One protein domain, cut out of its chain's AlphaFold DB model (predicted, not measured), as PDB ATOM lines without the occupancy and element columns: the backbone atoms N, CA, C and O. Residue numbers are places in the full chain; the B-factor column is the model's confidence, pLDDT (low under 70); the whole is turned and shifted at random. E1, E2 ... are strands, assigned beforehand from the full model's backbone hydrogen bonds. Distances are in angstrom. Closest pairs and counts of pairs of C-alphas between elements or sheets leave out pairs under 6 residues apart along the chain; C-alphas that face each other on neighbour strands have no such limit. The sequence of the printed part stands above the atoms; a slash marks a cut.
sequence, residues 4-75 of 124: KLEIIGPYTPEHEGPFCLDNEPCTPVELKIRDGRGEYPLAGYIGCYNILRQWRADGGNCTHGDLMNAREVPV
ATOM      1  N   LYS A   4      17.939  41.646 -42.692       90.69
ATOM      2  CA  LYS A   4      18.780  42.558 -43.475       90.69
ATOM      3  C   LYS A   4      19.838  43.163 -42.561       90.69
ATOM      4  O   LYS A   4      19.649  43.199 -41.345       90.69
ATOM      5  N   LEU A   5      20.917  43.658 -43.152       95.38
ATOM      6  CA  LEU A   5      21.873  44.485 -42.428       95.38
ATOM      7  C   LEU A   5      21.351  45.919 -42.346       95.38
ATOM      8  O   LEU A   5      20.871  46.471 -43.335       95.38
ATOM      9  N   GLU A   6      21.432  46.493 -41.155       94.50
ATOM     10  CA  GLU A   6      21.180  47.904 -40.886       94.50
ATOM     11  C   GLU A   6      22.467  48.539 -40.362       94.50
ATOM     12  O   GLU A   6      23.068  48.019 -39.418       94.50
ATOM     13  N   ILE A   7      22.884  49.649 -40.976       97.31
ATOM     14  CA  ILE A   7      24.043  50.425 -40.534       97.31
ATOM     15  C   ILE A   7      23.720  51.059 -39.182       97.31
ATOM     16  O   ILE A   7      22.749  51.801 -39.048       97.31
ATOM     17  N   ILE A   8      24.566  50.787 -38.192       97.19
ATOM     18  CA  ILE A   8      24.460  51.351 -36.838       97.19
ATOM     19  C   ILE A   8      25.515  52.424 -36.563       97.19
ATOM     20  O   ILE A   8      25.476  53.075 -35.522       97.19
ATOM     21  N   GLY A   9      26.457  52.618 -37.488       97.31
ATOM     22  CA  GLY A   9      27.486  53.644 -37.397       97.31
ATOM     23  C   GLY A   9      28.700  53.352 -38.280       97.31
ATOM     24  O   GLY A   9      28.753  52.299 -38.926       97.31
ATOM     25  N   PRO A  10      29.679  54.273 -38.309       97.69
ATOM     26  CA  PRO A  10      30.969  54.036 -38.953       97.69
ATOM     27  C   PRO A  10      31.690  52.847 -38.310       97.69
ATOM     28  O   PRO A  10      31.370  52.460 -37.184       97.69
ATOM     29  N   TYR A  11      32.662  52.270 -39.018       97.62
ATOM     30  CA  TYR A  11      33.482  51.196 -38.468       97.62
ATOM     31  C   TYR A  11      34.172  51.606 -37.162       97.62
ATOM     32  O   TYR A  11      34.751  52.688 -37.048       97.62
ATOM     33  N   THR A  12      34.159  50.691 -36.193       96.62
ATOM     34  CA  THR A  12      34.967  50.789 -34.975       96.62
ATOM     35  C   THR A  12      35.660  49.451 -34.716       96.62
ATOM     36  O   THR A  12      35.003  48.410 -34.824       96.62
ATOM     37  N   PRO A  13      36.949  49.431 -34.331       94.44
ATOM     38  CA  PRO A  13      37.666  48.191 -34.021       94.44
ATOM     39  C   PRO A  13      36.995  47.328 -32.943       94.44
ATOM     40  O   PRO A  13      37.128  46.105 -32.963       94.44
ATOM     41  N   GLU A  14      36.264  47.960 -32.024       95.31
ATOM     42  CA  GLU A  14      35.581  47.317 -30.898       95.31
ATOM     43  C   GLU A  14      34.287  46.603 -31.309       95.31
ATOM     44  O   GLU A  14      33.781  45.777 -30.549       95.31
ATOM     45  N   HIS A  15      33.728  46.906 -32.487       96.19
ATOM     46  CA  HIS A  15      32.509  46.244 -32.951       96.19
ATOM     47  C   HIS A  15      32.843  44.835 -33.432       96.19
ATOM     48  O   HIS A  15      33.713  44.626 -34.280       96.19
ATOM     49  N   GLU A  16      32.143  43.830 -32.914       94.88
ATOM     50  CA  GLU A  16      32.415  42.434 -33.272       94.88
ATOM     51  C   GLU A  16      31.910  42.082 -34.679       94.88
ATOM     52  O   GLU A  16      32.429  41.162 -35.314       94.88
ATOM     53  N   GLY A  17      30.976  42.870 -35.209       94.56
ATOM     54  CA  GLY A  17      30.273  42.626 -36.461       94.56
ATOM     55  C   GLY A  17      28.779  42.368 -36.222       94.56
ATOM     56  O   GLY A  17      28.330  42.332 -35.076       94.56
ATOM     57  N   PRO A  18      27.983  42.191 -37.289       97.00
ATOM     58  CA  PRO A  18      28.383  42.158 -38.699       97.00
ATOM     59  C   PRO A  18      28.834  43.522 -39.245       97.00
ATOM     60  O   PRO A  18      28.630  44.561 -38.619       97.00
ATOM     61  N   PHE A  19      29.438  43.507 -40.435       97.69
ATOM     62  CA  PHE A  19      29.830  44.710 -41.173       97.69
ATOM     63  C   PHE A  19      29.185  44.732 -42.550       97.69
ATOM     64  O   PHE A  19      28.843  43.689 -43.115       97.69
ATOM     65  N   CYS A  20      29.053  45.925 -43.106       97.75
ATOM     66  CA  CYS A  20      28.586  46.117 -44.470       97.75
ATOM     67  C   CYS A  20      29.247  47.331 -45.114       97.75
ATOM     68  O   CYS A  20      29.947  48.086 -44.443       97.75
ATOM     69  N   LEU A  21      29.021  47.491 -46.412       97.50
ATOM     70  CA  LEU A  21      29.314  48.725 -47.126       97.50
ATOM     71  C   LEU A  21      28.196  49.755 -46.932       97.50
ATOM     72  O   LEU A  21      27.036  49.399 -46.712       97.50
ATOM     73  N   ASP A  22      28.546  51.023 -47.103       96.38
ATOM     74  CA  ASP A  22      27.675  52.201 -47.083       96.38
ATOM     75  C   ASP A  22      26.771  52.346 -48.328       96.38
ATOM     76  O   ASP A  22      26.485  53.448 -48.794       96.38
ATOM     77  N   ASN A  23      26.291  51.231 -48.879       92.94
ATOM     78  CA  ASN A  23      25.420  51.205 -50.050       92.94
ATOM     79  C   ASN A  23      24.006  50.696 -49.731       92.94
ATOM     80  O   ASN A  23      23.752  50.114 -48.680       92.94
ATOM     81  N   GLU A  24      23.077  50.886 -50.673       87.81
ATOM     82  CA  GLU A  24      21.739  50.290 -50.622       87.81
ATOM     83  C   GLU A  24      21.563  49.245 -51.745       87.81
ATOM     84  O   GLU A  24      21.723  49.586 -52.921       87.81
ATOM     85  N   PRO A  25      21.213  47.980 -51.430       85.19
ATOM     86  CA  PRO A  25      21.140  47.396 -50.087       85.19
ATOM     87  C   PRO A  25      22.538  47.197 -49.476       85.19
ATOM     88  O   PRO A  25      23.468  46.817 -50.191       85.19
ATOM     89  N   CYS A  26      22.657  47.393 -48.155       91.25
ATOM     90  CA  CYS A  26      23.912  47.249 -47.414       91.25
ATOM     91  C   CYS A  26      24.575  45.906 -47.722       91.25
ATOM     92  O   CYS A  26      24.094  44.843 -47.319       91.25
ATOM     93  N   THR A  27      25.676  45.949 -48.469       95.62
ATOM     94  CA  THR A  27      26.358  44.743 -48.937       95.62
ATOM     95  C   THR A  27      27.214  44.179 -47.806       95.62
ATOM     96  O   THR A  27      28.076  44.902 -47.307       95.62
ATOM     97  N   PRO A  28      27.022  42.913 -47.389       96.94
ATOM     98  CA  PRO A  28      27.775  42.332 -46.279       96.94
ATOM     99  C   PRO A  28      29.283  42.333 -46.526       96.94
ATOM    100  O   PRO A  28      29.725  42.083 -47.648       96.94
ATOM    101  N   VAL A  29      30.069  42.547 -45.472       97.25
ATOM    102  CA  VAL A  29      31.526  42.387 -45.500       97.25
ATOM    103  C   VAL A  29      31.952  41.369 -44.449       97.25
ATOM    104  O   VAL A  29      31.705  41.535 -43.256       97.25
ATOM    105  N   GLU A  30      32.636  40.317 -44.894       96.69
ATOM    106  CA  GLU A  30      33.267  39.342 -44.012       96.69
ATOM    107  C   GLU A  30      34.721  39.748 -43.755       96.69
ATOM    108  O   GLU A  30      35.626  39.456 -44.544       96.69
ATOM    109  N   LEU A  31      34.947  40.449 -42.646       95.75
ATOM    110  CA  LEU A  31      36.268  40.932 -42.264       95.75
ATOM    111  C   LEU A  31      37.139  39.778 -41.732       95.75
ATOM    112  O   LEU A  31      36.778  39.121 -40.756       95.75
ATOM    113  N   LYS A  32      38.287  39.529 -42.372       95.50
ATOM    114  CA  LYS A  32      39.227  38.438 -42.043       95.50
ATOM    115  C   LYS A  32      40.471  38.919 -41.304       95.50
ATOM    116  O   LYS A  32      41.042  38.166 -40.525       95.50
ATOM    117  N   ILE A  33      40.895  40.151 -41.572       95.31
ATOM    118  CA  ILE A  33      42.075  40.784 -40.981       95.31
ATOM    119  C   ILE A  33      41.629  42.122 -40.398       95.31
ATOM    120  O   ILE A  33      40.986  42.905 -41.099       95.31
ATOM    121  N   ARG A  34      41.957  42.368 -39.125       93.50
ATOM    122  CA  ARG A  34      41.611  43.610 -38.407       93.50
ATOM    123  C   ARG A  34      42.823  44.371 -37.870       93.50
ATOM    124  O   ARG A  34      42.711  45.538 -37.521       93.50
ATOM    125  N   ASP A  35      43.969  43.710 -37.809       91.50
ATOM    126  CA  ASP A  35      45.214  44.162 -37.189       91.50
ATOM    127  C   ASP A  35      46.407  44.023 -38.154       91.50
ATOM    128  O   ASP A  35      47.551  43.793 -37.753       91.50
ATOM    129  N   GLY A  36      46.141  44.154 -39.457       89.56
ATOM    130  CA  GLY A  36      47.173  44.149 -40.485       89.56
ATOM    131  C   GLY A  36      48.177  45.295 -40.321       89.56
ATOM    132  O   GLY A  36      47.993  46.235 -39.548       89.56
ATOM    133  N   ARG A  37      49.271  45.236 -41.085       89.38
ATOM    134  CA  ARG A  37      50.290  46.297 -41.120       89.38
ATOM    135  C   ARG A  37      50.133  47.148 -42.380       89.38
ATOM    136  O   ARG A  37      49.807  46.618 -43.437       89.38
ATOM    137  N   GLY A  38      50.472  48.433 -42.286       91.19
ATOM    138  CA  GLY A  38      50.495  49.366 -43.422       91.19
ATOM    139  C   GLY A  38      49.284  50.301 -43.473       91.19
ATOM    140  O   GLY A  38      48.567  50.444 -42.489       91.19
ATOM    141  N   GLU A  39      49.082  50.959 -44.621       90.94
ATOM    142  CA  GLU A  39      47.996  51.941 -44.820       90.94
ATOM    143  C   GLU A  39      46.600  51.297 -44.759       90.94
ATOM    144  O   GLU A  39      45.646  51.934 -44.314       90.94
ATOM    145  N   TYR A  40      46.492  50.024 -45.150       94.88
ATOM    146  CA  TYR A  40      45.234  49.280 -45.191       94.88
ATOM    147  C   TYR A  40      45.296  48.041 -44.279       94.88
ATOM    148  O   TYR A  40      45.522  46.926 -44.759       94.88
ATOM    149  N   PRO A  41      45.163  48.221 -42.952       95.88
ATOM    150  CA  PRO A  41      45.288  47.134 -41.981       95.88
ATOM    151  C   PRO A  41      44.051  46.226 -41.921       95.88
ATOM    152  O   PRO A  41      44.129  45.127 -41.371       95.88
ATOM    153  N   LEU A  42      42.920  46.664 -42.479       97.69
ATOM    154  CA  LEU A  42      41.674  45.906 -42.513       97.69
ATOM    155  C   LEU A  42      41.559  45.168 -43.844       97.69
ATOM    156  O   LEU A  42      41.796  45.771 -44.891       97.69
ATOM    157  N   ALA A  43      41.160  43.895 -43.835       96.75
ATOM    158  CA  ALA A  43      40.898  43.161 -45.071       96.75
ATOM    159  C   ALA A  43      39.811  42.091 -44.936       96.75
ATOM    160  O   ALA A  43      39.693  41.423 -43.909       96.75
ATOM    161  N   GLY A  44      39.027  41.900 -45.995       96.88
ATOM    162  CA  GLY A  44      37.840  41.048 -45.978       96.88
ATOM    163  C   GLY A  44      37.209  40.835 -47.350       96.88
ATOM    164  O   GLY A  44      37.679  41.366 -48.358       96.88
ATOM    165  N   TYR A  45      36.147  40.037 -47.378       97.50
ATOM    166  CA  TYR A  45      35.383  39.719 -48.584       97.50
ATOM    167  C   TYR A  45      34.093  40.530 -48.635       97.50
ATOM    168  O   TYR A  45      33.418  40.681 -47.622       97.50
ATOM    169  N   ILE A  46      33.746  41.038 -49.817       96.12
ATOM    170  CA  ILE A  46      32.515  41.805 -50.043       96.12
ATOM    171  C   ILE A  46      31.469  40.875 -50.657       96.12
ATOM    172  O   ILE A  46      31.704  40.287 -51.712       96.12
ATOM    173  N   GLY A  47      30.299  40.771 -50.031       92.38
ATOM    174  CA  GLY A  47      29.188  39.950 -50.501       92.38
ATOM    175  C   GLY A  47      29.608  38.499 -50.752       92.38
ATOM    176  O   GLY A  47      30.146  37.834 -49.875       92.38
ATOM    177  N   CYS A  48      29.366  38.008 -51.969       88.31
ATOM    178  CA  CYS A  48      29.757  36.663 -52.401       88.31
ATOM    179  C   CYS A  48      31.097  36.614 -53.160       88.31
ATOM    180  O   CYS A  48      31.443  35.578 -53.732       88.31
ATOM    181  N   TYR A  49      31.846  37.721 -53.216       87.50
ATOM    182  CA  TYR A  49      33.100  37.784 -53.962       87.50
ATOM    183  C   TYR A  49      34.271  37.234 -53.147       87.50
ATOM    184  O   TYR A  49      34.595  37.739 -52.078       87.50
ATOM    185  N   ASN A  50      35.011  36.290 -53.730       86.25
ATOM    186  CA  ASN A  50      36.213  35.696 -53.127       86.25
ATOM    187  C   ASN A  50      37.490  36.535 -53.344       86.25
ATOM    188  O   ASN A  50      38.599  36.001 -53.331       86.25
ATOM    189  N   ILE A  51      37.353  37.841 -53.588       92.75
ATOM    190  CA  ILE A  51      38.490  38.751 -53.750       92.75
ATOM    191  C   ILE A  51      38.653  39.535 -52.458       92.75
ATOM    192  O   ILE A  51      37.744  40.258 -52.052       92.75
ATOM    193  N   LEU A  52      39.825  39.402 -51.841       94.38
ATOM    194  CA  LEU A  52      40.154  40.131 -50.627       94.38
ATOM    195  C   LEU A  52      40.285  41.625 -50.952       94.38
ATOM    196  O   LEU A  52      41.083  42.020 -51.806       94.38
ATOM    197  N   ARG A  53      39.481  42.446 -50.284       96.00
ATOM    198  CA  ARG A  53      39.537  43.910 -50.338       96.00
ATOM    199  C   ARG A  53      40.098  44.441 -49.039       96.00
ATOM    200  O   ARG A  53      40.074  43.738 -48.031       96.00
ATOM    201  N   GLN A  54      40.648  45.647 -49.092       96.75
ATOM    202  CA  GLN A  54      41.324  46.253 -47.957       96.75
ATOM    203  C   GLN A  54      40.732  47.621 -47.649       96.75
ATOM    204  O   GLN A  54      40.340  48.336 -48.566       96.75
ATOM    205  N   TRP A  55      40.702  47.991 -46.377       97.75
ATOM    206  CA  TRP A  55      40.231  49.289 -45.901       97.75
ATOM    207  C   TRP A  55      41.276  49.908 -44.980       97.75
ATOM    208  O   TRP A  55      42.128  49.211 -44.416       97.75
ATOM    209  N   ARG A  56      41.221  51.233 -44.856       97.31
ATOM    210  CA  ARG A  56      42.022  51.981 -43.885       97.31
ATOM    211  C   ARG A  56      41.600  51.635 -42.459       97.31
ATOM    212  O   ARG A  56      40.567  51.012 -42.245       97.31
ATOM    213  N   ALA A  57      42.403  52.038 -41.477       96.06
ATOM    214  CA  ALA A  57      42.137  51.757 -40.062       96.06
ATOM    215  C   ALA A  57      40.786  52.309 -39.562       96.06
ATOM    216  O   ALA A  57      40.212  51.759 -38.627       96.06
ATOM    217  N   ASP A  58      40.287  53.370 -40.196       95.50
ATOM    218  CA  ASP A  58      38.987  53.997 -39.939       95.50
ATOM    219  C   ASP A  58      37.830  53.367 -40.738       95.50
ATOM    220  O   ASP A  58      36.695  53.813 -40.626       95.50
ATOM    221  N   GLY A  59      38.103  52.332 -41.539       97.00
ATOM    222  CA  GLY A  59      37.123  51.696 -42.413       97.00
ATOM    223  C   GLY A  59      36.982  52.343 -43.792       97.00
ATOM    224  O   GLY A  59      36.212  51.835 -44.597       97.00
ATOM    225  N   GLY A  60      37.726  53.405 -44.119       97.31
ATOM    226  CA  GLY A  60      37.561  54.111 -45.393       97.31
ATOM    227  C   GLY A  60      38.097  53.355 -46.619       97.31
ATOM    228  O   GLY A  60      39.198  52.783 -46.575       97.31
ATOM    229  N   ASN A  61      37.365  53.394 -47.743       95.81
ATOM    230  CA  ASN A  61      37.848  52.952 -49.063       95.81
ATOM    231  C   ASN A  61      37.122  53.651 -50.237       95.81
ATOM    232  O   ASN A  61      35.963  53.381 -50.537       95.81
ATOM    233  N   CYS A  62      37.855  54.451 -51.017       92.25
ATOM    234  CA  CYS A  62      37.296  55.225 -52.136       92.25
ATOM    235  C   CYS A  62      36.875  54.414 -53.379       92.25
ATOM    236  O   CYS A  62      36.239  54.958 -54.276       92.25
ATOM    237  N   THR A  63      37.273  53.145 -53.484       92.56
ATOM    238  CA  THR A  63      36.998  52.288 -54.652       92.56
ATOM    239  C   THR A  63      35.781  51.394 -54.432       92.56
ATOM    240  O   THR A  63      35.084  51.051 -55.386       92.56
ATOM    241  N   HIS A  64      35.550  50.966 -53.193       90.50
ATOM    242  CA  HIS A  64      34.568  49.933 -52.868       90.50
ATOM    243  C   HIS A  64      33.489  50.387 -51.886       90.50
ATOM    244  O   HIS A  64      32.545  49.630 -51.690       90.50
ATOM    245  N   GLY A  65      33.603  51.590 -51.323       94.75
ATOM    246  CA  GLY A  65      32.726  52.071 -50.263       94.75
ATOM    247  C   GLY A  65      33.329  51.838 -48.883       94.75
ATOM    248  O   GLY A  65      34.243  51.019 -48.700       94.75
ATOM    249  N   ASP A  66      32.808  52.582 -47.920       97.62
ATOM    250  CA  ASP A  66      33.316  52.587 -46.559       97.62
ATOM    251  C   ASP A  66      32.770  51.390 -45.776       97.62
ATOM    252  O   ASP A  66      31.632  50.949 -45.950       97.62
ATOM    253  N   LEU A  67      33.618  50.827 -44.919       97.81
ATOM    254  CA  LEU A  67      33.249  49.766 -44.001       97.81
ATOM    255  C   LEU A  67      32.432  50.366 -42.855       97.81
ATOM    256  O   LEU A  67      32.879  51.279 -42.163       97.81
ATOM    257  N   MET A  68      31.254  49.803 -42.625       98.31
ATOM    258  CA  MET A  68      30.307  50.266 -41.619       98.31
ATOM    259  C   MET A  68      30.000  49.157 -40.619       98.31
ATOM    260  O   MET A  68      29.885  47.980 -40.983       98.31
ATOM    261  N   ASN A  69      29.801  49.541 -39.360       98.25
ATOM    262  CA  ASN A  69      29.234  48.652 -38.358       98.25
ATOM    263  C   ASN A  69      27.763  48.411 -38.693       98.25
ATOM    264  O   ASN A  69      27.001  49.353 -38.929       98.25
ATOM    265  N   ALA A  70      27.352  47.149 -38.677       97.62
ATOM    266  CA  ALA A  70      25.981  46.761 -38.944       97.62
ATOM    267  C   ALA A  70      25.423  45.874 -37.833       97.62
ATOM    268  O   ALA A  70      26.158  45.282 -37.040       97.62
ATOM    269  N   ARG A  71      24.099  45.744 -37.825       96.06
ATOM    270  CA  ARG A  71      23.383  44.700 -37.091       96.06
ATOM    271  C   ARG A  71      22.401  43.994 -38.011       96.06
ATOM    272  O   ARG A  71      21.908  44.585 -38.971       96.06
ATOM    273  N   GLU A  72      22.092  42.743 -37.699       94.12
ATOM    274  CA  GLU A  72      20.980  42.053 -38.345       94.12
ATOM    275  C   GLU A  72      19.664  42.541 -37.743       94.12
ATOM    276  O   GLU A  72      19.454  42.459 -36.532       94.12
ATOM    277  N   VAL A  73      18.767  43.034 -38.592       91.12
ATOM    278  CA  VAL A  73      17.395  43.363 -38.201       91.12
ATOM    279  C   VAL A  73      16.413  42.451 -38.929       91.12
ATOM    280  O   VAL A  73      16.612  42.153 -40.116       91.12
ATOM    281  N   PRO A  74      15.356  41.975 -38.250       88.69
ATOM    282  CA  PRO A  74      14.323  41.185 -38.898       88.69
ATOM    283  C   PRO A  74      13.618  42.011 -39.978       88.69
ATOM    284  O   PRO A  74      13.393  43.210 -39.829       88.69
ATOM    285  N   VAL A  75      13.261  41.351 -41.075       87.38
ATOM    286  CA  VAL A  75      12.469  41.929 -42.160       87.38
ATOM    287  C   VAL A  75      11.114  41.246 -42.178       87.38
ATOM    288  O   VAL A  75      11.033  40.021 -42.292       87.38
TER     289      VAL A  75
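What this domain is: This is residues 4 to 75 of the 124 residues of an uncharacterized protein of Acetobacter tropicalis (UniProt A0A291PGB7). One strongly twisted sheet of six strands folds back on itself into two leaves that are only partly face to face: the long pair E1 and E6 makes one leaf, E3, E4 and E5 make the other, and short E2 is the hinge. The longest axis runs from the link between E3 and E4, at Gly 38, to the far end of E6, at Val 75. The printed part has 72 residues, with no named helix and strands E1 to E6 in turn along the chain; the sheet's order is E1 E6 E2 E3 E4 E5, all antiparallel. The class is all strand, though the strands hold 34 of the 72 residues, under half. The whole is compact, with a radius of gyration of the C-alphas of 11.2 A, and elongated, spanning 39 by 25 by 19 A.

How they stand to each other: Start at E1, residues 4 to 10, an edge strand antiparallel to E6, residues 67 to 75, at 146 degrees; look there for N 4 and O 73, 2.9 A apart, within hydrogen-bond range. E6 bends by 53 degrees at residue 71. Next comes E2, residues 19 to 21, the antiparallel neighbour of E6, with N 68 and O 20 at 2.8 A. E2 opens a meander, each strand the antiparallel neighbour of the one before, that goes on through E3, residues 28 to 33, E4, residues 42 to 46, and E5, residues 52 to 55. In the hairpin of E2 and E3, find N 29 and O 19 at 2.9 A. The pairing of E3 is staggered: residues 28 to 29 pair with E2, and residues 29 to 33 with E4. The hairpin of E3 and E4 has N 32 and O 43 at 2.8 A, and that of E4 and E5 has N 44 and O 53 at 2.9 A. Between the leaves, the closest C-alphas of E5 and E6 are those of Trp 55 and Leu 67, 7.3 A apart. E1 is apart from E4 and E5.

Where its parts are: Find C-alpha 4 at (18.780, 42.558, -43.475); from there E1 runs 17.3 A to C-alpha 10. E2 is 7.2 A long, E3 15.3 A, E4 12.5 A and E5 10.3 A. E6 starts at C-alpha 67, (33.249, 49.766, -44.001), and runs 22.3 A to C-alpha 75 at (12.469, 41.929, -42.160).

The domain as a whole: The two C-alphas farthest apart are those of Gly 38 and Val 75, at 38.8 A. Reading from residue 4 to 75 you meet no cut; the link from E5 to E6, 11 residues, is long, and that from E4 to E5 is tight. The mean pLDDT of the printed part is 94.5, and no printed residue is under 70.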